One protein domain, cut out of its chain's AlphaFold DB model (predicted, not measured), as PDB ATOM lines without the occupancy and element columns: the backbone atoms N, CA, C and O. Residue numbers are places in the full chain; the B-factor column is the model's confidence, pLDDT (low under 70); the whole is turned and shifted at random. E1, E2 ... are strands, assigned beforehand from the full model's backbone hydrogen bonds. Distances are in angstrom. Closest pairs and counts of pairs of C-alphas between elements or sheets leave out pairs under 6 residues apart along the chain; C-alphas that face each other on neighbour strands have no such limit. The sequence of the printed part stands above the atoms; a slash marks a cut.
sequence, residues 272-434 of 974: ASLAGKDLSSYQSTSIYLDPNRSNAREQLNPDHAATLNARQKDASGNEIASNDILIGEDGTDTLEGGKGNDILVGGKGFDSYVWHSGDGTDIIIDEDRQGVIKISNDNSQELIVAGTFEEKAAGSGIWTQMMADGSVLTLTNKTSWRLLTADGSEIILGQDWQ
ATOM      1  N   ALA A 272      -4.939 -14.618   3.332       84.69
ATOM      2  CA  ALA A 272      -3.913 -14.796   2.306       84.69
ATOM      3  C   ALA A 272      -3.158 -13.492   1.994       84.69
ATOM      4  O   ALA A 272      -1.961 -13.537   1.697       84.69
ATOM      5  N   SER A 273      -3.830 -12.342   2.120       83.56
ATOM      6  CA  SER A 273      -3.254 -11.003   1.959       83.56
ATOM      7  C   SER A 273      -2.091 -10.745   2.925       83.56
ATOM      8  O   SER A 273      -1.137 -10.052   2.563       83.56
ATOM      9  N   LEU A 274      -2.105 -11.355   4.115       88.88
ATOM     10  CA  LEU A 274      -1.089 -11.184   5.159       88.88
ATOM     11  C   LEU A 274      -0.024 -12.289   5.175       88.88
ATOM     12  O   LEU A 274       1.011 -12.149   5.843       88.88
ATOM     13  N   ALA A 275      -0.236 -13.379   4.438       87.62
ATOM     14  CA  ALA A 275       0.616 -14.559   4.480       87.62
ATOM     15  C   ALA A 275       2.087 -14.231   4.149       87.62
ATOM     16  O   ALA A 275       2.442 -13.811   3.047       87.62
ATOM     17  N   GLY A 276       2.979 -14.464   5.118       84.19
ATOM     18  CA  GLY A 276       4.423 -14.264   4.955       84.19
ATOM     19  C   GLY A 276       4.892 -12.804   4.972       84.19
ATOM     20  O   GLY A 276       6.077 -12.568   4.721       84.19
ATOM     21  N   LYS A 277       4.013 -11.837   5.279       86.81
ATOM     22  CA  LYS A 277       4.423 -10.451   5.550       86.81
ATOM     23  C   LYS A 277       5.212 -10.365   6.863       86.81
ATOM     24  O   LYS A 277       4.965 -11.112   7.806       86.81
ATOM     25  N   ASP A 278       6.181  -9.457   6.929       87.81
ATOM     26  CA  ASP A 278       6.861  -9.135   8.186       87.81
ATOM     27  C   ASP A 278       6.047  -8.066   8.916       87.81
ATOM     28  O   ASP A 278       6.036  -6.912   8.498       87.81
ATOM     29  N   LEU A 279       5.345  -8.470   9.976       88.56
ATOM     30  CA  LEU A 279       4.494  -7.593  10.784       88.56
ATOM     31  C   LEU A 279       5.178  -7.181  12.102       88.56
ATOM     32  O   LEU A 279       4.520  -6.821  13.072       88.56
ATOM     33  N   SER A 280       6.514  -7.228  12.167       82.62
ATOM     34  CA  SER A 280       7.262  -6.859  13.379       82.62
ATOM     35  C   SER A 280       7.248  -5.361  13.713       82.62
ATOM     36  O   SER A 280       7.628  -4.994  14.827       82.62
ATOM     37  N   SER A 281       6.820  -4.496  12.783       86.25
ATOM     38  CA  SER A 281       6.644  -3.057  13.025       86.25
ATOM     39  C   SER A 281       5.409  -2.725  13.864       86.25
ATOM     40  O   SER A 281       5.426  -1.701  14.547       86.25
ATOM     41  N   TYR A 282       4.389  -3.588  13.858       92.06
ATOM     42  CA  TYR A 282       3.137  -3.379  14.585       92.06
ATOM     43  C   TYR A 282       3.387  -3.570  16.083       92.06
ATOM     44  O   TYR A 282       3.748  -4.655  16.562       92.06
ATOM     45  N   GLN A 283       3.272  -2.478  16.837       91.44
ATOM     46  CA  GLN A 283       3.527  -2.501  18.273       91.44
ATOM     47  C   GLN A 283       2.397  -3.236  18.981       91.44
ATOM     48  O   GLN A 283       1.237  -3.148  18.601       91.44
ATOM     49  N   SER A 284       2.710  -3.941  20.066       91.56
ATOM     50  CA  SER A 284       1.689  -4.691  20.803       91.56
ATOM     51  C   SER A 284       0.676  -3.790  21.522       91.56
ATOM     52  O   SER A 284      -0.331  -4.298  21.991       91.56
ATOM     53  N   THR A 285       0.925  -2.479  21.606       89.75
ATOM     54  CA  THR A 285      -0.023  -1.468  22.108       89.75
ATOM     55  C   THR A 285      -0.798  -0.756  20.991       89.75
ATOM     56  O   THR A 285      -1.795  -0.104  21.282       89.75
ATOM     57  N   SER A 286      -0.390  -0.938  19.736       90.38
ATOM     58  CA  SER A 286      -0.996  -0.405  18.504       90.38
ATOM     59  C   SER A 286      -1.968  -1.413  17.880       90.38
ATOM     60  O   SER A 286      -2.044  -1.583  16.671       90.38
ATOM     61  N   ILE A 287      -2.648  -2.186  18.724       92.00
ATOM     62  CA  ILE A 287      -3.675  -3.134  18.297       92.00
ATOM     63  C   ILE A 287      -4.963  -2.726  18.975       92.00
ATOM     64  O   ILE A 287      -4.980  -2.578  20.201       92.00
ATOM     65  N   TYR A 288      -5.993  -2.549  18.169       90.56
ATOM     66  CA  TYR A 288      -7.340  -2.186  18.543       90.56
ATOM     67  C   TYR A 288      -8.249  -3.344  18.158       90.56
ATOM     68  O   TYR A 288      -8.062  -3.991  17.132       90.56
ATOM     69  N   LEU A 289      -9.181  -3.638  19.041       86.25
ATOM     70  CA  LEU A 289     -10.145  -4.708  18.911       86.25
ATOM     71  C   LEU A 289     -11.450  -4.188  19.492       86.25
ATOM     72  O   LEU A 289     -11.388  -3.508  20.529       86.25
ATOM     73  N   ASP A 290     -12.572  -4.538  18.877       75.69
ATOM     74  CA  ASP A 290     -13.887  -4.260  19.444       75.69
ATOM     75  C   ASP A 290     -13.942  -4.679  20.935       75.69
ATOM     76  O   ASP A 290     -13.666  -5.840  21.294       75.69
ATOM     77  N   PRO A 291     -14.192  -3.723  21.856       63.44
ATOM     78  CA  PRO A 291     -14.314  -4.012  23.275       63.44
ATOM     79  C   PRO A 291     -15.638  -4.695  23.656       63.44
ATOM     80  O   PRO A 291     -15.692  -5.245  24.765       63.44
ATOM     81  N   ASN A 292     -16.662  -4.676  22.796       55.66
ATOM     82  CA  ASN A 292     -18.053  -4.935  23.162       55.66
ATOM     83  C   ASN A 292     -18.508  -6.387  23.024       55.66
ATOM     84  O   ASN A 292     -19.570  -6.725  23.547       55.66
ATOM     85  N   ARG A 293     -17.705  -7.311  22.480       58.50
ATOM     86  CA  ARG A 293     -18.090  -8.735  22.531       58.50
ATOM     87  C   ARG A 293     -18.431  -9.208  23.954       58.50
ATOM     88  O   ARG A 293     -17.568  -9.289  24.846       58.50
ATOM     89  N   SER A 294     -19.676  -9.655  24.132       44.41
ATOM     90  CA  SER A 294     -20.092 -10.408  25.311       44.41
ATOM     91  C   SER A 294     -19.161 -11.622  25.464       44.41
ATOM     92  O   SER A 294     -18.733 -12.260  24.506       44.41
ATOM     93  N   ASN A 295     -18.681 -11.859  26.682       41.38
ATOM     94  CA  ASN A 295     -17.652 -12.851  27.012       41.38
ATOM     95  C   ASN A 295     -17.719 -14.167  26.181       41.38
ATOM     96  O   ASN A 295     -18.788 -14.633  25.819       41.38
ATOM     97  N   ALA A 296     -16.573 -14.836  25.969       37.47
ATOM     98  CA  ALA A 296     -16.390 -16.024  25.102       37.47
ATOM     99  C   ALA A 296     -17.276 -17.278  25.380       37.47
ATOM    100  O   ALA A 296     -16.980 -18.375  24.898       37.47
ATOM    101  N   ARG A 297     -18.312 -17.179  26.220       35.38
ATOM    102  CA  ARG A 297     -19.274 -18.233  26.565       35.38
ATOM    103  C   ARG A 297     -20.728 -17.878  26.257       35.38
ATOM    104  O   ARG A 297     -21.558 -18.783  26.371       35.38
ATOM    105  N   GLU A 298     -21.027 -16.639  25.901       35.06
ATOM    106  CA  GLU A 298     -22.309 -16.259  25.313       35.06
ATOM    107  C   GLU A 298     -22.191 -16.347  23.786       35.06
ATOM    108  O   GLU A 298     -21.086 -16.431  23.242       35.06
ATOM    109  N   GLN A 299     -23.327 -16.542  23.110       29.17
ATOM    110  CA  GLN A 299     -23.345 -16.524  21.648       29.17
ATOM    111  C   GLN A 299     -22.735 -15.194  21.190       29.17
ATOM    112  O   GLN A 299     -22.812 -14.215  21.930       29.17
ATOM    113  N   LEU A 300     -22.070 -15.208  20.028       33.44
ATOM    114  CA  LEU A 300     -21.731 -13.986  19.292       33.44
ATOM    115  C   LEU A 300     -22.935 -13.040  19.428       33.44
ATOM    116  O   LEU A 300     -24.049 -13.540  19.259       33.44
ATOM    117  N   ASN A 301     -22.718 -11.793  19.851       40.50
ATOM    118  CA  ASN A 301     -23.648 -10.729  19.485       40.50
ATOM    119  C   ASN A 301     -23.174 -10.370  18.080       40.50
ATOM    120  O   ASN A 301     -22.043  -9.895  17.996       40.50
ATOM    121  N   PRO A 302     -23.881 -10.780  17.016       36.34
ATOM    122  CA  PRO A 302     -23.669 -10.183  15.697       36.34
ATOM    123  C   PRO A 302     -23.949  -8.673  15.746       36.34
ATOM    124  O   PRO A 302     -23.288  -7.910  15.076       36.34
ATOM    125  N   ASP A 303     -24.850  -8.299  16.643       43.75
ATOM    126  CA  ASP A 303     -25.467  -6.995  16.798       43.75
ATOM    127  C   ASP A 303     -24.579  -6.057  17.660       43.75
ATOM    128  O   ASP A 303     -24.808  -5.933  18.860       43.75
ATOM    129  N   HIS A 304     -23.462  -5.516  17.150       56.09
ATOM    130  CA  HIS A 304     -22.752  -4.386  17.793       56.09
ATOM    131  C   HIS A 304     -21.914  -3.580  16.786       56.09
ATOM    132  O   HIS A 304     -20.963  -4.112  16.220       56.09
ATOM    133  N   ALA A 305     -22.132  -2.264  16.719       53.72
ATOM    134  CA  ALA A 305     -21.252  -1.344  16.002       53.72
ATOM    135  C   ALA A 305     -20.047  -0.883  16.852       53.72
ATOM    136  O   ALA A 305     -20.217  -0.313  17.942       53.72
ATOM    137  N   ALA A 306     -18.804  -1.075  16.382       66.25
ATOM    138  CA  ALA A 306     -17.612  -0.527  17.036       66.25
ATOM    139  C   ALA A 306     -16.903   0.546  16.201       66.25
ATOM    140  O   ALA A 306     -16.384   0.307  15.116       66.25
ATOM    141  N   THR A 307     -16.720   1.739  16.775       79.00
ATOM    142  CA  THR A 307     -15.788   2.734  16.224       79.00
ATOM    143  C   THR A 307     -14.372   2.506  16.759       79.00
ATOM    144  O   THR A 307     -14.030   2.844  17.901       79.00
ATOM    145  N   LEU A 308     -13.496   1.958  15.923       86.44
ATOM    146  CA  LEU A 308     -12.077   1.773  16.202       86.44
ATOM    147  C   LEU A 308     -11.255   2.882  15.546       86.44
ATOM    148  O   LEU A 308     -10.987   2.859  14.351       86.44
ATOM    149  N   ASN A 309     -10.776   3.825  16.358       87.88
ATOM    150  CA  ASN A 309      -9.944   4.931  15.891       87.88
ATOM    151  C   ASN A 309      -8.510   4.841  16.442       87.88
ATOM    152  O   ASN A 309      -8.268   4.974  17.649       87.88
ATOM    153  N   ALA A 310      -7.546   4.629  15.546       90.38
ATOM    154  CA  ALA A 310      -6.118   4.597  15.846       90.38
ATOM    155  C   ALA A 310      -5.381   5.902  15.494       90.38
ATOM    156  O   ALA A 310      -4.194   6.040  15.819       90.38
ATOM    157  N   ARG A 311      -6.065   6.906  14.927       88.19
ATOM    158  CA  ARG A 311      -5.483   8.214  14.607       88.19
ATOM    159  C   ARG A 311      -5.085   8.957  15.882       88.19
ATOM    160  O   ARG A 311      -5.896   9.440  16.669       88.19
ATOM    161  N   GLN A 312      -3.778   9.111  16.075       83.88
ATOM    162  CA  GLN A 312      -3.208   9.758  17.259       83.88
ATOM    163  C   GLN A 312      -2.500  11.067  16.928       83.88
ATOM    164  O   GLN A 312      -1.796  11.183  15.926       83.88
ATOM    165  N   LYS A 313      -2.600  12.042  17.842       84.00
ATOM    166  CA  LYS A 313      -1.883  13.324  17.777       84.00
ATOM    167  C   LYS A 313      -0.872  13.461  18.920       84.00
ATOM    168  O   LYS A 313      -1.116  13.064  20.059       84.00
ATOM    169  N   ASP A 314       0.286  14.044  18.619       82.50
ATOM    170  CA  ASP A 314       1.305  14.405  19.598       82.50
ATOM    171  C   ASP A 314       0.864  15.612  20.451       82.50
ATOM    172  O   ASP A 314      -0.143  16.270  20.196       82.50
ATOM    173  N   ALA A 315       1.646  15.951  21.480       79.44
ATOM    174  CA  ALA A 315       1.339  17.085  22.362       79.44
ATOM    175  C   ALA A 315       1.357  18.459  21.656       79.44
ATOM    176  O   ALA A 315       0.981  19.461  22.264       79.44
ATOM    177  N   SER A 316       1.842  18.523  20.414       85.31
ATOM    178  CA  SER A 316       1.832  19.717  19.567       85.31
ATOM    179  C   SER A 316       0.667  19.710  18.567       85.31
ATOM    180  O   SER A 316       0.552  20.660  17.796       85.31
ATOM    181  N   GLY A 317      -0.179  18.674  18.582       82.44
ATOM    182  CA  GLY A 317      -1.307  18.487  17.673       82.44
ATOM    183  C   GLY A 317      -0.944  17.855  16.327       82.44
ATOM    184  O   GLY A 317      -1.815  17.784  15.466       82.44
ATOM    185  N   ASN A 318       0.301  17.408  16.116       84.62
ATOM    186  CA  ASN A 318       0.679  16.734  14.872       84.62
ATOM    187  C   ASN A 318       0.319  15.257  14.944       84.62
ATOM    188  O   ASN A 318       0.598  14.609  15.950       84.62
ATOM    189  N   GLU A 319      -0.200  14.704  13.859       86.31
ATOM    190  CA  GLU A 319      -0.453  13.269  13.784       86.31
ATOM    191  C   GLU A 319       0.832  12.441  13.864       86.31
ATOM    192  O   GLU A 319       1.878  12.805  13.310       86.31
ATOM    193  N   ILE A 320       0.737  11.322  14.574       87.69
ATOM    194  CA  ILE A 320       1.824  10.379  14.798       87.69
ATOM    195  C   ILE A 320       1.673   9.244  13.793       87.69
ATOM    196  O   ILE A 320       0.634   8.603  13.755       87.69
ATOM    197  N   ALA A 321       2.728   8.977  13.020       90.44
ATOM    198  CA  ALA A 321       2.780   7.781  12.188       90.44
ATOM    199  C   ALA A 321       3.054   6.546  13.060       90.44
ATOM    200  O   ALA A 321       4.119   6.457  13.689       90.44
ATOM    201  N   SER A 322       2.113   5.614  13.081       90.75
ATOM    202  CA  SER A 322       2.144   4.340  13.792       90.75
ATOM    203  C   SER A 322       1.610   3.256  12.855       90.75
ATOM    204  O   SER A 322       0.855   3.554  11.959       90.75
ATOM    205  N   ASN A 323       2.086   2.019  12.975       94.00
ATOM    206  CA  ASN A 323       1.498   0.917  12.216       94.00
ATOM    207  C   ASN A 323       0.554   0.178  13.160       94.00
ATOM    208  O   ASN A 323       1.030  -0.445  14.122       94.00
ATOM    209  N   ASP A 324      -0.733   0.217  12.863       94.75
ATOM    210  CA  ASP A 324      -1.796  -0.239  13.743       94.75
ATOM    211  C   ASP A 324      -2.575  -1.417  13.132       94.75
ATOM    212  O   ASP A 324      -2.627  -1.612  11.918       94.75
ATOM    213  N   ILE A 325      -3.115  -2.281  13.995       94.94
ATOM    214  CA  ILE A 325      -4.040  -3.351  13.594       94.94
ATOM    215  C   ILE A 325      -5.374  -3.066  14.266       94.94
ATOM    216  O   ILE A 325      -5.418  -3.002  15.493       94.94
ATOM    217  N   LEU A 326      -6.429  -2.908  13.482       94.44
ATOM    218  CA  LEU A 326      -7.797  -2.715  13.943       94.44
ATOM    219  C   LEU A 326      -8.600  -3.962  13.561       94.44
ATOM    220  O   LEU A 326      -8.397  -4.505  12.476       94.44
ATOM    221  N   ILE A 327      -9.425  -4.455  14.484       91.19
ATOM    222  CA  ILE A 327     -10.216  -5.679  14.316       91.19
ATOM    223  C   ILE A 327     -11.631  -5.425  14.843       91.19
ATOM    224  O   ILE A 327     -11.779  -5.302  16.062       91.19
ATOM    225  N   GLY A 328     -12.599  -5.356  13.934       84.62
ATOM    226  CA  GLY A 328     -14.021  -5.128  14.185       84.62
ATOM    227  C   GLY A 328     -14.744  -6.341  14.788       84.62
ATOM    228  O   GLY A 328     -15.149  -6.290  15.937       84.62
ATOM    229  N   GLU A 329     -14.630  -7.514  14.155       81.75
ATOM    230  CA  GLU A 329     -15.342  -8.773  14.468       81.75
ATOM    231  C   GLU A 329     -16.639  -8.987  13.657       81.75
ATOM    232  O   GLU A 329     -16.532  -9.118  12.450       81.75
ATOM    233  N   ASP A 330     -17.792  -9.245  14.276       78.31
ATOM    234  CA  ASP A 330     -19.078  -9.319  13.560       78.31
ATOM    235  C   ASP A 330     -19.856  -8.041  13.950       78.31
ATOM    236  O   ASP A 330     -19.756  -7.658  15.120       78.31
ATOM    237  N   GLY A 331     -20.622  -7.464  13.026       75.38
ATOM    238  CA  GLY A 331     -21.399  -6.232  13.199       75.38
ATOM    239  C   GLY A 331     -20.881  -5.089  12.319       75.38
ATOM    240  O   GLY A 331     -19.828  -5.192  11.696       75.38
ATOM    241  N   THR A 332     -21.621  -3.989  12.264       77.25
ATOM    242  CA  THR A 332     -21.261  -2.801  11.475       77.25
ATOM    243  C   THR A 332     -20.176  -1.954  12.153       77.25
ATOM    244  O   THR A 332     -20.443  -1.085  12.987       77.25
ATOM    245  N   ASP A 333     -18.902  -2.172  11.807       83.19
ATOM    246  CA  ASP A 333     -17.782  -1.484  12.450       83.19
ATOM    247  C   ASP A 333     -17.263  -0.275  11.662       83.19
ATOM    248  O   ASP A 333     -17.174  -0.275  10.443       83.19
ATOM    249  N   THR A 334     -16.785   0.764  12.354       87.56
ATOM    250  CA  THR A 334     -16.037   1.873  11.733       87.56
ATOM    251  C   THR A 334     -14.559   1.813  12.105       87.56
ATOM    252  O   THR A 334     -14.185   2.010  13.262       87.56
ATOM    253  N   LEU A 335     -13.680   1.595  11.126       92.25
ATOM    254  CA  LEU A 335     -12.244   1.407  11.314       92.25
ATOM    255  C   LEU A 335     -11.433   2.555  10.700       92.25
ATOM    256  O   LEU A 335     -11.361   2.710   9.482       92.25
ATOM    257  N   GLU A 336     -10.719   3.300  11.547       92.88
ATOM    258  CA  GLU A 336      -9.811   4.375  11.141       92.88
ATOM    259  C   GLU A 336      -8.367   4.108  11.608       92.88
ATOM    260  O   GLU A 336      -8.033   4.258  12.788       92.88
ATOM    261  N   GLY A 337      -7.482   3.742  10.673       91.81
ATOM    262  CA  GLY A 337      -6.076   3.403  10.959       91.81
ATOM    263  C   GLY A 337      -5.204   4.593  11.385       91.81
ATOM    264  O   GLY A 337      -4.367   4.476  12.281       91.81
ATOM    265  N   GLY A 338      -5.461   5.774  10.819       90.38
ATOM    266  CA  GLY A 338      -4.619   6.949  11.020       90.38
ATOM    267  C   GLY A 338      -3.368   6.939  10.141       90.38
ATOM    268  O   GLY A 338      -3.311   6.300   9.101       90.38
ATOM    269  N   LYS A 339      -2.333   7.693  10.536       90.69
ATOM    270  CA  LYS A 339      -1.062   7.683   9.800       90.69
ATOM    271  C   LYS A 339      -0.314   6.387  10.064       90.69
ATOM    272  O   LYS A 339       0.065   6.161  11.209       90.69
ATOM    273  N   GLY A 340       0.102   5.677   9.024       91.12
ATOM    274  CA  GLY A 340       0.657   4.354   9.216       91.12
ATOM    275  C   GLY A 340       0.821   3.509   7.974       91.12
ATOM    276  O   GLY A 340       0.862   3.976   6.849       91.12
ATOM    277  N   ASN A 341       1.044   2.225   8.199       92.62
ATOM    278  CA  ASN A 341       0.648   1.220   7.222       92.62
ATOM    279  C   ASN A 341      -0.171   0.250   8.044       92.62
ATOM    280  O   ASN A 341       0.410  -0.551   8.787       92.62
ATOM    281  N   ASP A 342      -1.477   0.380   7.957       94.69
ATOM    282  CA  ASP A 342      -2.390  -0.207   8.920       94.69
ATOM    283  C   ASP A 342      -3.044  -1.459   8.348       94.69
ATOM    284  O   ASP A 342      -3.000  -1.737   7.144       94.69
ATOM    285  N   ILE A 343      -3.554  -2.297   9.241       94.75
ATOM    286  CA  ILE A 343      -4.331  -3.481   8.885       94.75
ATOM    287  C   ILE A 343      -5.696  -3.298   9.520       94.75
ATOM    288  O   ILE A 343      -5.805  -3.339  10.743       94.75
ATOM    289  N   LEU A 344      -6.703  -3.104   8.682       95.19
ATOM    290  CA  LEU A 344      -8.094  -2.964   9.074       95.19
ATOM    291  C   LEU A 344      -8.778  -4.289   8.746       95.19
ATOM    292  O   LEU A 344      -8.794  -4.709   7.590       95.19
ATOM    293  N   VAL A 345      -9.229  -4.988   9.780       92.88
ATOM    294  CA  VAL A 345     -10.024  -6.206   9.657       92.88
ATOM    295  C   VAL A 345     -11.406  -5.847  10.167       92.88
ATOM    296  O   VAL A 345     -11.523  -5.713  11.378       92.88
ATOM    297  N   GLY A 346     -12.386  -5.621   9.296       89.12
ATOM    298  CA  GLY A 346     -13.760  -5.359   9.734       89.12
ATOM    299  C   GLY A 346     -14.343  -6.656  10.276       89.12
ATOM    300  O   GLY A 346     -14.071  -7.026  11.416       89.12
ATOM    301  N   GLY A 347     -14.850  -7.485   9.381       87.69
ATOM    302  CA  GLY A 347     -15.125  -8.887   9.637       87.69
ATOM    303  C   GLY A 347     -16.406  -9.271   8.936       87.69
ATOM    304  O   GLY A 347     -16.329  -9.437   7.726       87.69
ATOM    305  N   LYS A 348     -17.509  -9.507   9.648       84.31
ATOM    306  CA  LYS A 348     -18.829  -9.571   8.995       84.31
ATOM    307  C   LYS A 348     -19.654  -8.358   9.372       84.31
ATOM    308  O   LYS A 348     -19.534  -7.952  10.516       84.31
ATOM    309  N   GLY A 349     -20.577  -7.953   8.511       80.62
ATOM    310  CA  GLY A 349     -21.416  -6.771   8.701       80.62
ATOM    311  C   GLY A 349     -21.013  -5.654   7.742       80.62
ATOM    312  O   GLY A 349     -20.052  -5.782   6.977       80.62
ATOM    313  N   PHE A 350     -21.759  -4.552   7.746       84.25
ATOM    314  CA  PHE A 350     -21.535  -3.459   6.806       84.25
ATOM    315  C   PHE A 350     -20.428  -2.506   7.289       84.25
ATOM    316  O   PHE A 350     -20.652  -1.388   7.746       84.25
ATOM    317  N   ASP A 351     -19.174  -2.937   7.174       88.25
ATOM    318  CA  ASP A 351     -18.032  -2.229   7.760       88.25
ATOM    319  C   ASP A 351     -17.644  -0.914   7.046       88.25
ATOM    320  O   ASP A 351     -17.410  -0.853   5.840       88.25
ATOM    321  N   SER A 352     -17.433   0.164   7.798       90.44
ATOM    322  CA  SER A 352     -16.891   1.446   7.331       90.44
ATOM    323  C   SER A 352     -15.370   1.547   7.507       90.44
ATOM    324  O   SER A 352     -14.841   1.602   8.616       90.44
ATOM    325  N   TYR A 353     -14.633   1.709   6.411       93.50
ATOM    326  CA  TYR A 353     -13.178   1.886   6.405       93.50
ATOM    327  C   TYR A 353     -12.796   3.333   6.100       93.50
ATOM    328  O   TYR A 353     -12.868   3.780   4.952       93.50
ATOM    329  N   VAL A 354     -12.337   4.064   7.115       91.12
ATOM    330  CA  VAL A 354     -12.022   5.494   7.002       91.12
ATOM    331  C   VAL A 354     -10.537   5.703   6.745       91.12
ATOM    332  O   VAL A 354      -9.666   5.265   7.503       91.12
ATOM    333  N   TRP A 355     -10.241   6.444   5.684       88.31
ATOM    334  CA  TRP A 355      -8.883   6.703   5.238       88.31
ATOM    335  C   TRP A 355      -8.666   8.161   4.850       88.31
ATOM    336  O   TRP A 355      -9.546   8.804   4.284       88.31
ATOM    337  N   HIS A 356      -7.471   8.688   5.120       84.62
ATOM    338  CA  HIS A 356      -7.102  10.054   4.766       84.62
ATOM    339  C   HIS A 356      -5.879  10.112   3.845       84.62
ATOM    340  O   HIS A 356      -4.959   9.285   3.860       84.62
ATOM    341  N   SER A 357      -5.824  11.189   3.061       77.88
ATOM    342  CA  SER A 357      -4.647  11.532   2.260       77.88
ATOM    343  C   SER A 357      -3.388  11.610   3.141       77.88
ATOM    344  O   SER A 357      -3.338  12.289   4.167       77.88
ATOM    345  N   GLY A 358      -2.326  10.919   2.722       81.19
ATOM    346  CA  GLY A 358      -1.067  10.839   3.470       81.19
ATOM    347  C   GLY A 358      -1.030   9.901   4.687       81.19
ATOM    348  O   GLY A 358      -0.012   9.935   5.392       81.19
ATOM    349  N   ASP A 359      -2.056   9.075   4.918       87.62
ATOM    350  CA  ASP A 359      -2.044   8.064   5.983       87.62
ATOM    351  C   ASP A 359      -0.982   6.992   5.723       87.62
ATOM    352  O   ASP A 359      -0.077   6.815   6.536       87.62
ATOM    353  N   GLY A 360      -0.951   6.424   4.517       89.19
ATOM    354  CA  GLY A 360       0.148   5.586   4.050       89.19
ATOM    355  C   GLY A 360      -0.317   4.463   3.137       89.19
ATOM    356  O   GLY A 360      -0.943   4.734   2.111       89.19
ATOM    357  N   THR A 361       0.106   3.229   3.428       91.50
ATOM    358  CA  THR A 361      -0.314   2.039   2.673       91.50
ATOM    359  C   THR A 361      -1.032   1.055   3.576       91.50
ATOM    360  O   THR A 361      -0.386   0.260   4.263       91.50
ATOM    361  N   ASP A 362      -2.353   1.055   3.485       92.75
ATOM    362  CA  ASP A 362      -3.216   0.314   4.400       92.75
ATOM    363  C   ASP A 362      -3.777  -0.937   3.723       92.75
ATOM    364  O   ASP A 362      -3.783  -1.067   2.493       92.75
ATOM    365  N   ILE A 363      -4.163  -1.923   4.525       93.12
ATOM    366  CA  ILE A 363      -4.732  -3.188   4.062       93.12
ATOM    367  C   ILE A 363      -6.114  -3.324   4.677       93.12
ATOM    368  O   ILE A 363      -6.213  -3.384   5.899       93.12
ATOM    369  N   ILE A 364      -7.125  -3.443   3.825       93.69
ATOM    370  CA  ILE A 364      -8.483  -3.799   4.227       93.69
ATOM    371  C   ILE A 364      -8.656  -5.306   4.053       93.69
ATOM    372  O   ILE A 364      -8.169  -5.900   3.080       93.69
ATOM    373  N   ILE A 365      -9.281  -5.930   5.043       91.75
ATOM    374  CA  ILE A 365      -9.638  -7.340   5.061       91.75
ATOM    375  C   ILE A 365     -11.046  -7.437   5.614       91.75
ATOM    376  O   ILE A 365     -11.273  -7.099   6.768       91.75
ATOM    377  N   ASP A 366     -11.924  -7.991   4.804       90.44
ATOM    378  CA  ASP A 366     -13.338  -8.107   5.103       90.44
ATOM    379  C   ASP A 366     -13.789  -9.549   4.809       90.44
ATOM    380  O   ASP A 366     -13.302 -10.155   3.840       90.44
ATOM    381  N   GLU A 367     -14.575 -10.168   5.695       87.44
ATOM    382  CA  GLU A 367     -14.955 -11.585   5.591       87.44
ATOM    383  C   GLU A 367     -16.106 -11.803   4.601       87.44
ATOM    384  O   GLU A 367     -16.072 -12.806   3.871       87.44
ATOM    385  N   ASP A 368     -17.077 -10.893   4.532       85.19
ATOM    386  CA  ASP A 368     -18.199 -10.951   3.585       85.19
ATOM    387  C   ASP A 368     -18.016 -10.023   2.370       85.19
ATOM    388  O   ASP A 368     -18.447 -10.402   1.270       85.19
ATOM    389  N   ARG A 369     -17.180  -8.982   2.503       87.81
ATOM    390  CA  ARG A 369     -16.812  -7.968   1.493       87.81
ATOM    391  C   ARG A 369     -17.940  -6.969   1.231       87.81
ATOM    392  O   ARG A 369     -18.035  -6.432   0.121       87.81
ATOM    393  N   GLN A 370     -18.768  -6.765   2.248       85.25
ATOM    394  CA  GLN A 370     -19.747  -5.688   2.342       85.25
ATOM    395  C   GLN A 370     -19.126  -4.501   3.101       85.25
ATOM    396  O   GLN A 370     -17.976  -4.565   3.531       85.25
ATOM    397  N   GLY A 371     -19.825  -3.371   3.149       88.75
ATOM    398  CA  GLY A 371     -19.325  -2.156   3.783       88.75
ATOM    399  C   GLY A 371     -18.769  -1.109   2.820       88.75
ATOM    400  O   GLY A 371     -18.784  -1.249   1.601       88.75
ATOM    401  N   VAL A 372     -18.234  -0.023   3.364       90.69
ATOM    402  CA  VAL A 372     -17.931   1.198   2.621       90.69
ATOM    403  C   VAL A 372     -16.507   1.686   2.861       90.69
ATOM    404  O   VAL A 372     -15.985   1.678   3.972       90.69
ATOM    405  N   ILE A 373     -15.849   2.170   1.804       92.62
ATOM    406  CA  ILE A 373     -14.546   2.835   1.914       92.62
ATOM    407  C   ILE A 373     -14.764   4.343   1.849       92.62
ATOM    408  O   ILE A 373     -15.229   4.865   0.834       92.62
ATOM    409  N   LYS A 374     -14.371   5.051   2.909       89.38
ATOM    410  CA  LYS A 374     -14.508   6.504   3.034       89.38
ATOM    411  C   LYS A 374     -13.148   7.187   2.918       89.38
ATOM    412  O   LYS A 374     -12.193   6.833   3.610       89.38
ATOM    413  N   ILE A 375     -13.054   8.194   2.055       85.50
ATOM    414  CA  ILE A 375     -11.881   9.064   1.930       85.50
ATOM    415  C   ILE A 375     -12.205  10.400   2.582       85.50
ATOM    416  O   ILE A 375     -12.925  11.213   2.011       85.50
ATOM    417  N   SER A 376     -11.627  10.661   3.745       77.19
ATOM    418  CA  SER A 376     -11.771  11.949   4.412       77.19
ATOM    419  C   SER A 376     -10.633  12.896   4.018       77.19
ATOM    420  O   SER A 376      -9.460  12.515   3.906       77.19
ATOM    421  N   ASN A 377     -10.985  14.151   3.743       66.12
ATOM    422  CA  ASN A 377     -10.041  15.210   3.395       66.12
ATOM    423  C   ASN A 377      -9.879  16.222   4.547       66.12
ATOM    424  O   ASN A 377     -10.666  16.261   5.486       66.12
ATOM    425  N   ASP A 378      -8.861  17.088   4.471       53.22
ATOM    426  CA  ASP A 378      -8.566  18.102   5.505       53.22
ATOM    427  C   ASP A 378      -9.736  19.082   5.794       53.22
ATOM    428  O   ASP A 378      -9.647  19.863   6.746       53.22
ATOM    429  N   ASN A 379     -10.798  19.086   4.974       49.72
ATOM    430  CA  ASN A 379     -12.006  19.894   5.171       49.72
ATOM    431  C   ASN A 379     -13.164  19.108   5.815       49.72
ATOM    432  O   ASN A 379     -14.258  19.660   5.890       49.72
ATOM    433  N   SER A 380     -12.935  17.869   6.262       52.81
ATOM    434  CA  SER A 380     -13.926  17.009   6.928       52.81
ATOM    435  C   SER A 380     -15.109  16.575   6.059       52.81
ATOM    436  O   SER A 380     -16.087  16.081   6.597       52.81
ATOM    437  N   GLN A 381     -15.024  16.717   4.732       61.69
ATOM    438  CA  GLN A 381     -15.966  16.034   3.845       61.69
ATOM    439  C   GLN A 381     -15.463  14.615   3.602       61.69
ATOM    440  O   GLN A 381     -14.338  14.429   3.117       61.69
ATOM    441  N   GLU A 382     -16.293  13.641   3.956       75.38
ATOM    442  CA  GLU A 382     -16.078  12.241   3.625       75.38
ATOM    443  C   GLU A 382     -16.540  11.989   2.193       75.38
ATOM    444  O   GLU A 382     -17.609  12.414   1.770       75.38
ATOM    445  N   LEU A 383     -15.685  11.336   1.418       82.81
ATOM    446  CA  LEU A 383     -15.981  10.933   0.060       82.81
ATOM    447  C   LEU A 383     -16.111   9.415   0.028       82.81
ATOM    448  O   LEU A 383     -15.126   8.702   0.242       82.81
ATOM    449  N   ILE A 384     -17.306   8.935  -0.286       87.62
ATOM    450  CA  ILE A 384     -17.579   7.509  -0.427       87.62
ATOM    451  C   ILE A 384     -16.993   6.985  -1.741       87.62
ATOM    452  O   ILE A 384     -17.178   7.568  -2.812       87.62
ATOM    453  N   VAL A 385     -16.238   5.888  -1.666       90.00
ATOM    454  CA  VAL A 385     -15.666   5.216  -2.838       90.00
ATOM    455  C   VAL A 385     -16.651   4.172  -3.352       90.00
ATOM    456  O   VAL A 385     -16.441   2.981  -3.160       90.00
ATOM    457  N   ALA A 386     -17.695   4.630  -4.036       89.38
ATOM    458  CA  ALA A 386     -18.674   3.778  -4.709       89.38
ATOM    459  C   ALA A 386     -18.872   4.205  -6.174       89.38
ATOM    460  O   ALA A 386     -18.551   5.332  -6.569       89.38
ATOM    461  N   GLY A 387     -19.386   3.293  -6.996       88.31
ATOM    462  CA  GLY A 387     -19.706   3.496  -8.406       88.31
ATOM    463  C   GLY A 387     -18.699   2.887  -9.387       88.31
ATOM    464  O   GLY A 387     -17.877   2.026  -9.059       88.31
ATOM    465  N   THR A 388     -18.786   3.313 -10.651       88.56
ATOM    466  CA  THR A 388     -18.050   2.685 -11.759       88.56
ATOM    467  C   THR A 388     -16.664   3.301 -12.003       88.56
ATOM    468  O   THR A 388     -16.503   4.489 -12.292       88.56
ATOM    469  N   PHE A 389     -15.649   2.439 -12.046       92.06
ATOM    470  CA  PHE A 389     -14.300   2.726 -12.517       92.06
ATOM    471  C   PHE A 389     -14.110   2.306 -13.982       92.06
ATOM    472  O   PHE A 389     -14.256   1.140 -14.349       92.06
ATOM    473  N   GLU A 390     -13.661   3.244 -14.817       89.06
ATOM    474  CA  GLU A 390     -13.517   3.051 -16.266       89.06
ATOM    475  C   GLU A 390     -12.099   2.620 -16.672       89.06
ATOM    476  O   GLU A 390     -11.109   3.272 -16.302       89.06
ATOM    477  N   GLU A 391     -11.962   1.544 -17.463       90.69
ATOM    478  CA  GLU A 391     -10.648   1.063 -17.911       90.69
ATOM    479  C   GLU A 391      -9.992   2.064 -18.873       90.69
ATOM    480  O   GLU A 391     -10.502   2.384 -19.948       90.69
ATOM    481  N   LYS A 392      -8.769   2.504 -18.556       88.50
ATOM    482  CA  LYS A 392      -8.078   3.524 -19.368       88.50
ATOM    483  C   LYS A 392      -7.719   3.079 -20.784       88.50
ATOM    484  O   LYS A 392      -7.543   3.920 -21.669       88.50
ATOM    485  N   ALA A 393      -7.494   1.787 -20.978       85.81
ATOM    486  CA  ALA A 393      -7.227   1.172 -22.269       85.81
ATOM    487  C   ALA A 393      -7.402  -0.342 -22.158       85.81
ATOM    488  O   ALA A 393      -7.002  -0.914 -21.148       85.81
ATOM    489  N   ALA A 394      -7.870  -0.978 -23.233       84.31
ATOM    490  CA  ALA A 394      -8.101  -2.420 -23.287       84.31
ATOM    491  C   ALA A 394      -6.933  -3.255 -22.732       84.31
ATOM    492  O   ALA A 394      -5.827  -3.262 -23.292       84.31
ATOM    493  N   GLY A 395      -7.206  -3.981 -21.644       84.62
ATOM    494  CA  GLY A 395      -6.269  -4.892 -20.985       84.62
ATOM    495  C   GLY A 395      -5.130  -4.191 -20.241       84.62
ATOM    496  O   GLY A 395      -4.063  -4.785 -20.046       84.62
ATOM    497  N   SER A 396      -5.310  -2.923 -19.870       89.56
ATOM    498  CA  SER A 396      -4.332  -2.161 -19.091       89.56
ATOM    499  C   SER A 396      -4.278  -2.605 -17.629       89.56
ATOM    500  O   SER A 396      -3.218  -2.478 -17.006       89.56
ATOM    501  N   GLY A 397      -5.391  -3.129 -17.101       90.38
ATOM    502  CA  GLY A 397      -5.536  -3.451 -15.681       90.38
ATOM    503  C   GLY A 397      -5.492  -2.208 -14.782       90.38
ATOM    504  O   GLY A 397      -5.010  -2.288 -13.647       90.38
ATOM    505  N   ILE A 398      -5.870  -1.050 -15.335       92.56
ATOM    506  CA  ILE A 398      -5.911   0.252 -14.671       92.56
ATOM    507  C   ILE A 398      -7.252   0.897 -15.003       92.56
ATOM    508  O   ILE A 398      -7.500   1.248 -16.162       92.56
ATOM    509  N   TRP A 399      -8.050   1.124 -13.971       94.12
ATOM    510  CA  TRP A 399      -9.327   1.808 -14.060       94.12
ATOM    511  C   TRP A 399      -9.285   3.110 -13.268       94.12
ATOM    512  O   TRP A 399      -8.488   3.253 -12.337       94.12
ATOM    513  N   THR A 400     -10.094   4.084 -13.664       93.56
ATOM    514  CA  THR A 400     -10.186   5.365 -12.960       93.56
ATOM    515  C   THR A 400     -11.613   5.846 -12.844       93.56
ATOM    516  O   THR A 400     -12.363   5.725 -13.807       93.56
ATOM    517  N   GLN A 401     -11.909   6.486 -11.723       90.69
ATOM    518  CA  GLN A 401     -13.154   7.195 -11.469       90.69
ATOM    519  C   GLN A 401     -12.818   8.639 -11.096       90.69
ATOM    520  O   GLN A 401     -11.805   8.900 -10.437       90.69
ATOM    521  N   MET A 402     -13.617   9.582 -11.592       86.38
ATOM    522  CA  MET A 402     -13.579  10.967 -11.137       86.38
ATOM    523  C   MET A 402     -14.593  11.100 -10.011       86.38
ATOM    524  O   MET A 402     -15.739  10.710 -10.185       86.38
ATOM    525  N   MET A 403     -14.150  11.632  -8.885       82.38
ATOM    526  CA  MET A 403     -14.966  11.779  -7.688       82.38
ATOM    527  C   MET A 403     -15.664  13.143  -7.680       82.38
ATOM    528  O   MET A 403     -15.256  14.046  -8.420       82.38
ATOM    529  N   ALA A 404     -16.678  13.315  -6.826       73.25
ATOM    530  CA  ALA A 404     -17.460  14.553  -6.715       73.25
ATOM    531  C   ALA A 404     -16.592  15.794  -6.411       73.25
ATOM    532  O   ALA A 404     -16.808  16.875  -6.960       73.25
ATOM    533  N   ASP A 405     -15.521  15.628  -5.628       75.00
ATOM    534  CA  ASP A 405     -14.550  16.688  -5.314       75.00
ATOM    535  C   ASP A 405     -13.585  17.025  -6.480       75.00
ATOM    536  O   ASP A 405     -12.706  17.889  -6.367       75.00
ATOM    537  N   GLY A 406     -13.729  16.343  -7.621       79.44
ATOM    538  CA  GLY A 406     -12.883  16.466  -8.806       79.44
ATOM    539  C   GLY A 406     -11.545  15.730  -8.707       79.44
ATOM    540  O   GLY A 406     -10.722  15.822  -9.632       79.44
ATOM    541  N   SER A 407     -11.291  15.010  -7.613       83.50
ATOM    542  CA  SER A 407     -10.158  14.099  -7.509       83.50
ATOM    543  C   SER A 407     -10.360  12.879  -8.415       83.50
ATOM    544  O   SER A 407     -11.444  12.607  -8.927       83.50
ATOM    545  N   VAL A 408      -9.268  12.166  -8.696       87.88
ATOM    546  CA  VAL A 408      -9.309  10.951  -9.515       87.88
ATOM    547  C   VAL A 408      -8.721   9.813  -8.712       87.88
ATOM    548  O   VAL A 408      -7.526   9.837  -8.390       87.88
ATOM    549  N   LEU A 409      -9.539   8.799  -8.465       91.31
ATOM    550  CA  LEU A 409      -9.100   7.537  -7.896       91.31
ATOM    551  C   LEU A 409      -8.675   6.588  -9.004       91.31
ATOM    552  O   LEU A 409      -9.181   6.609 -10.129       91.31
ATOM    553  N   THR A 410      -7.672   5.771  -8.703       93.31
ATOM    554  CA  THR A 410      -7.158   4.766  -9.627       93.31
ATOM    555  C   THR A 410      -7.220   3.395  -8.981       93.31
ATOM    556  O   THR A 410      -6.513   3.140  -8.011       93.31
ATOM    557  N   LEU A 411      -7.992   2.494  -9.580       94.81
ATOM    558  CA  LEU A 411      -8.022   1.084  -9.221       94.81
ATOM    559  C   LEU A 411      -7.065   0.312 -10.137       94.81
ATOM    560  O   LEU A 411      -7.041   0.508 -11.356       94.81
ATOM    561  N   THR A 412      -6.233  -0.563  -9.575       93.56
ATOM    562  CA  THR A 412      -5.316  -1.393 -10.373       93.56
ATOM    563  C   THR A 412      -5.293  -2.838  -9.912       93.56
ATOM    564  O   THR A 412      -5.316  -3.112  -8.714       93.56
ATOM    565  N   ASN A 413      -5.139  -3.757 -10.867       87.75
ATOM    566  CA  ASN A 413      -4.946  -5.177 -10.589       87.75
ATOM    567  C   ASN A 413      -3.692  -5.704 -11.299       87.75
ATOM    568  O   ASN A 413      -3.711  -6.070 -12.475       87.75
ATOM    569  N   LYS A 414      -2.559  -5.711 -10.586       73.38
ATOM    570  CA  LYS A 414      -1.291  -6.287 -11.089       73.38
ATOM    571  C   LYS A 414      -0.839  -7.501 -10.291       73.38
ATOM    572  O   LYS A 414      -0.456  -8.517 -10.865       73.38
ATOM    573  N   THR A 415      -0.814  -7.364  -8.970       78.94
ATOM    574  CA  THR A 415      -0.441  -8.426  -8.017       78.94
ATOM    575  C   THR A 415      -1.483  -8.616  -6.917       78.94
ATOM    576  O   THR A 415      -1.525  -9.673  -6.299       78.94
ATOM    577  N   SER A 416      -2.266  -7.573  -6.664       86.94
ATOM    578  CA  SER A 416      -3.433  -7.475  -5.792       86.94
ATOM    579  C   SER A 416      -4.253  -6.286  -6.296       86.94
ATOM    580  O   SER A 416      -3.686  -5.428  -6.993       86.94
ATOM    581  N   TRP A 417      -5.528  -6.229  -5.927       92.75
ATOM    582  CA  TRP A 417      -6.353  -5.043  -6.092       92.75
ATOM    583  C   TRP A 417      -5.871  -3.941  -5.153       92.75
ATOM    584  O   TRP A 417      -5.484  -4.199  -4.006       92.75
ATOM    585  N   ARG A 418      -5.765  -2.735  -5.708       92.88
ATOM    586  CA  ARG A 418      -5.193  -1.552  -5.064       92.88
ATOM    587  C   ARG A 418      -5.962  -0.323  -5.508       92.88
ATOM    588  O   ARG A 418      -6.032  -0.090  -6.719       92.88
ATOM    589  N   LEU A 419      -6.442   0.451  -4.546       92.69
ATOM    590  CA  LEU A 419      -6.988   1.783  -4.748       92.69
ATOM    591  C   LEU A 419      -5.888   2.812  -4.465       92.69
ATOM    592  O   LEU A 419      -5.179   2.711  -3.467       92.69
ATOM    593  N   LEU A 420      -5.697   3.765  -5.375       89.38
ATOM    594  CA  LEU A 420      -4.650   4.778  -5.286       89.38
ATOM    595  C   LEU A 420      -5.231   6.174  -5.486       89.38
ATOM    596  O   LEU A 420      -5.940   6.424  -6.467       89.38
ATOM    597  N   THR A 421      -4.816   7.102  -4.632       80.81
ATOM    598  CA  THR A 421      -5.043   8.541  -4.792       80.81
ATOM    599  C   THR A 421      -3.931   9.217  -5.586       80.81
ATOM    600  O   THR A 421      -2.832   8.694  -5.797       80.81
ATOM    601  N   ALA A 422      -4.206  10.446  -6.027       75.12
ATOM    602  CA  ALA A 422      -3.264  11.263  -6.787       75.12
ATOM    603  C   ALA A 422      -1.985  11.647  -6.009       75.12
ATOM    604  O   ALA A 422      -0.955  11.925  -6.632       75.12
ATOM    605  N   ASP A 423      -2.032  11.678  -4.674       74.00
ATOM    606  CA  ASP A 423      -0.891  11.970  -3.792       74.00
ATOM    607  C   ASP A 423       0.053  10.765  -3.591       74.00
ATOM    608  O   ASP A 423       1.189  10.938  -3.142       74.00
ATOM    609  N   GLY A 424      -0.376   9.570  -4.013       74.69
ATOM    610  CA  GLY A 424       0.382   8.327  -3.941       74.69
ATOM    611  C   GLY A 424       0.127   7.479  -2.695       74.69
ATOM    612  O   GLY A 424       0.837   6.481  -2.542       74.69
ATOM    613  N   SER A 425      -0.835   7.840  -1.839       80.00
ATOM    614  CA  SER A 425      -1.345   6.930  -0.808       80.00
ATOM    615  C   SER A 425      -2.117   5.764  -1.449       80.00
ATOM    616  O   SER A 425      -2.582   5.854  -2.591       80.00
ATOM    617  N   GLU A 426      -2.172   4.627  -0.755       89.94
ATOM    618  CA  GLU A 426      -2.666   3.370  -1.328       89.94
ATOM    619  C   GLU A 426      -3.455   2.543  -0.308       89.94
ATOM    620  O   GLU A 426      -2.973   2.300   0.792       89.94
ATOM    621  N   ILE A 427      -4.607   2.017  -0.725       91.88
ATOM    622  CA  ILE A 427      -5.365   1.000   0.009       91.88
ATOM    623  C   ILE A 427      -5.257  -0.324  -0.749       91.88
ATOM    624  O   ILE A 427      -5.457  -0.395  -1.967       91.88
ATOM    625  N   ILE A 428      -4.909  -1.397  -0.044       92.12
ATOM    626  CA  ILE A 428      -4.815  -2.754  -0.584       92.12
ATOM    627  C   ILE A 428      -6.086  -3.522  -0.211       92.12
ATOM    628  O   ILE A 428      -6.260  -3.867   0.951       92.12
ATOM    629  N   LEU A 429      -6.892  -3.873  -1.217       91.12
ATOM    630  CA  LEU A 429      -8.167  -4.599  -1.063       91.12
ATOM    631  C   LEU A 429      -8.012  -6.133  -1.074       91.12
ATOM    632  O   LEU A 429      -8.970  -6.871  -0.909       91.12
ATOM    633  N   GLY A 430      -6.805  -6.644  -1.338       83.50
ATOM    634  CA  GLY A 430      -6.551  -8.089  -1.424       83.50
ATOM    635  C   GLY A 430      -6.552  -8.651  -2.851       83.50
ATOM    636  O   GLY A 430      -6.438  -7.923  -3.836       83.50
ATOM    637  N   GLN A 431      -6.522  -9.980  -2.985       82.44
ATOM    638  CA  GLN A 431      -6.543 -10.677  -4.295       82.44
ATOM    639  C   GLN A 431      -7.918 -11.255  -4.635       82.44
ATOM    640  O   GLN A 431      -8.155 -11.671  -5.766       82.44
ATOM    641  N   ASP A 432      -8.752 -11.329  -3.619       83.50
ATOM    642  CA  ASP A 432     -10.066 -11.927  -3.512       83.50
ATOM    643  C   ASP A 432     -11.196 -10.922  -3.719       83.50
ATOM    644  O   ASP A 432     -12.313 -11.375  -3.935       83.50
ATOM    645  N   TRP A 433     -10.886  -9.618  -3.759       90.94
ATOM    646  CA  TRP A 433     -11.813  -8.570  -4.192       90.94
ATOM    647  C   TRP A 433     -12.426  -8.891  -5.566       90.94
ATOM    648  O   TRP A 433     -11.719  -9.316  -6.500       90.94
ATOM    649  N   GLN A 434     -13.733  -8.678  -5.674       88.88
ATOM    650  CA  GLN A 434     -14.587  -8.931  -6.833       88.88
ATOM    651  C   GLN A 434     -15.302  -7.646  -7.265       88.88
ATOM    652  O   GLN A 434     -15.421  -6.702  -6.498       88.88
TER     653      GLN A 434
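This is residues 272 to 434 of the 974 residues of an uncharacterized protein of Methylococcaceae bacterium (UniProt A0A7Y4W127). With little regular structure, the chain winds in stacked turns of short strands that make a sandwich, E1, E3, E5 and E7 in one sheet, E2, E4, E6 and E8 in the other; E13 to E10 carry the larger sheet on past it. The 163 printed residues include 14 named strands, E1 to E14 along the chain, holding 64 residues: all strand, both sheets mixed. It is compact, radius of gyration of the C-alphas 16.3 A, spanning 54 by 41 by 33 A.

The larger sheet runs E1, residues 287 to 289; E3, 325 to 330; E5, 343 to 348; E7, 361 to 365; E14, 426 to 430; E13, 417 to 420; E12, 408 to 413; E11, 398 to 402; E10, 387 to 391. E3 and E5 are parallel, N 326 and O 343 being 2.8 A apart, within hydrogen-bond range. E10 to E14 form a meander, each strand the antiparallel neighbour of the one before. The second sheet runs E2, 307 to 309; E4, 334 to 336; E6, 352 to 356; E8, 372 to 376; E9, 382 to 384. The facing parts are 7.9 A centre to centre.

C-alpha 287 opens E1 at (-3.675, -3.134, 18.297); C-alpha 430 ends E14 at (-6.551, -8.089, -1.424). E12 is 16.7 A long.

The printed part has no cut. Links E1 to E2 and E2 to E3 are long. Residues 291 to 306 and 377 to 381 have pLDDT under 70.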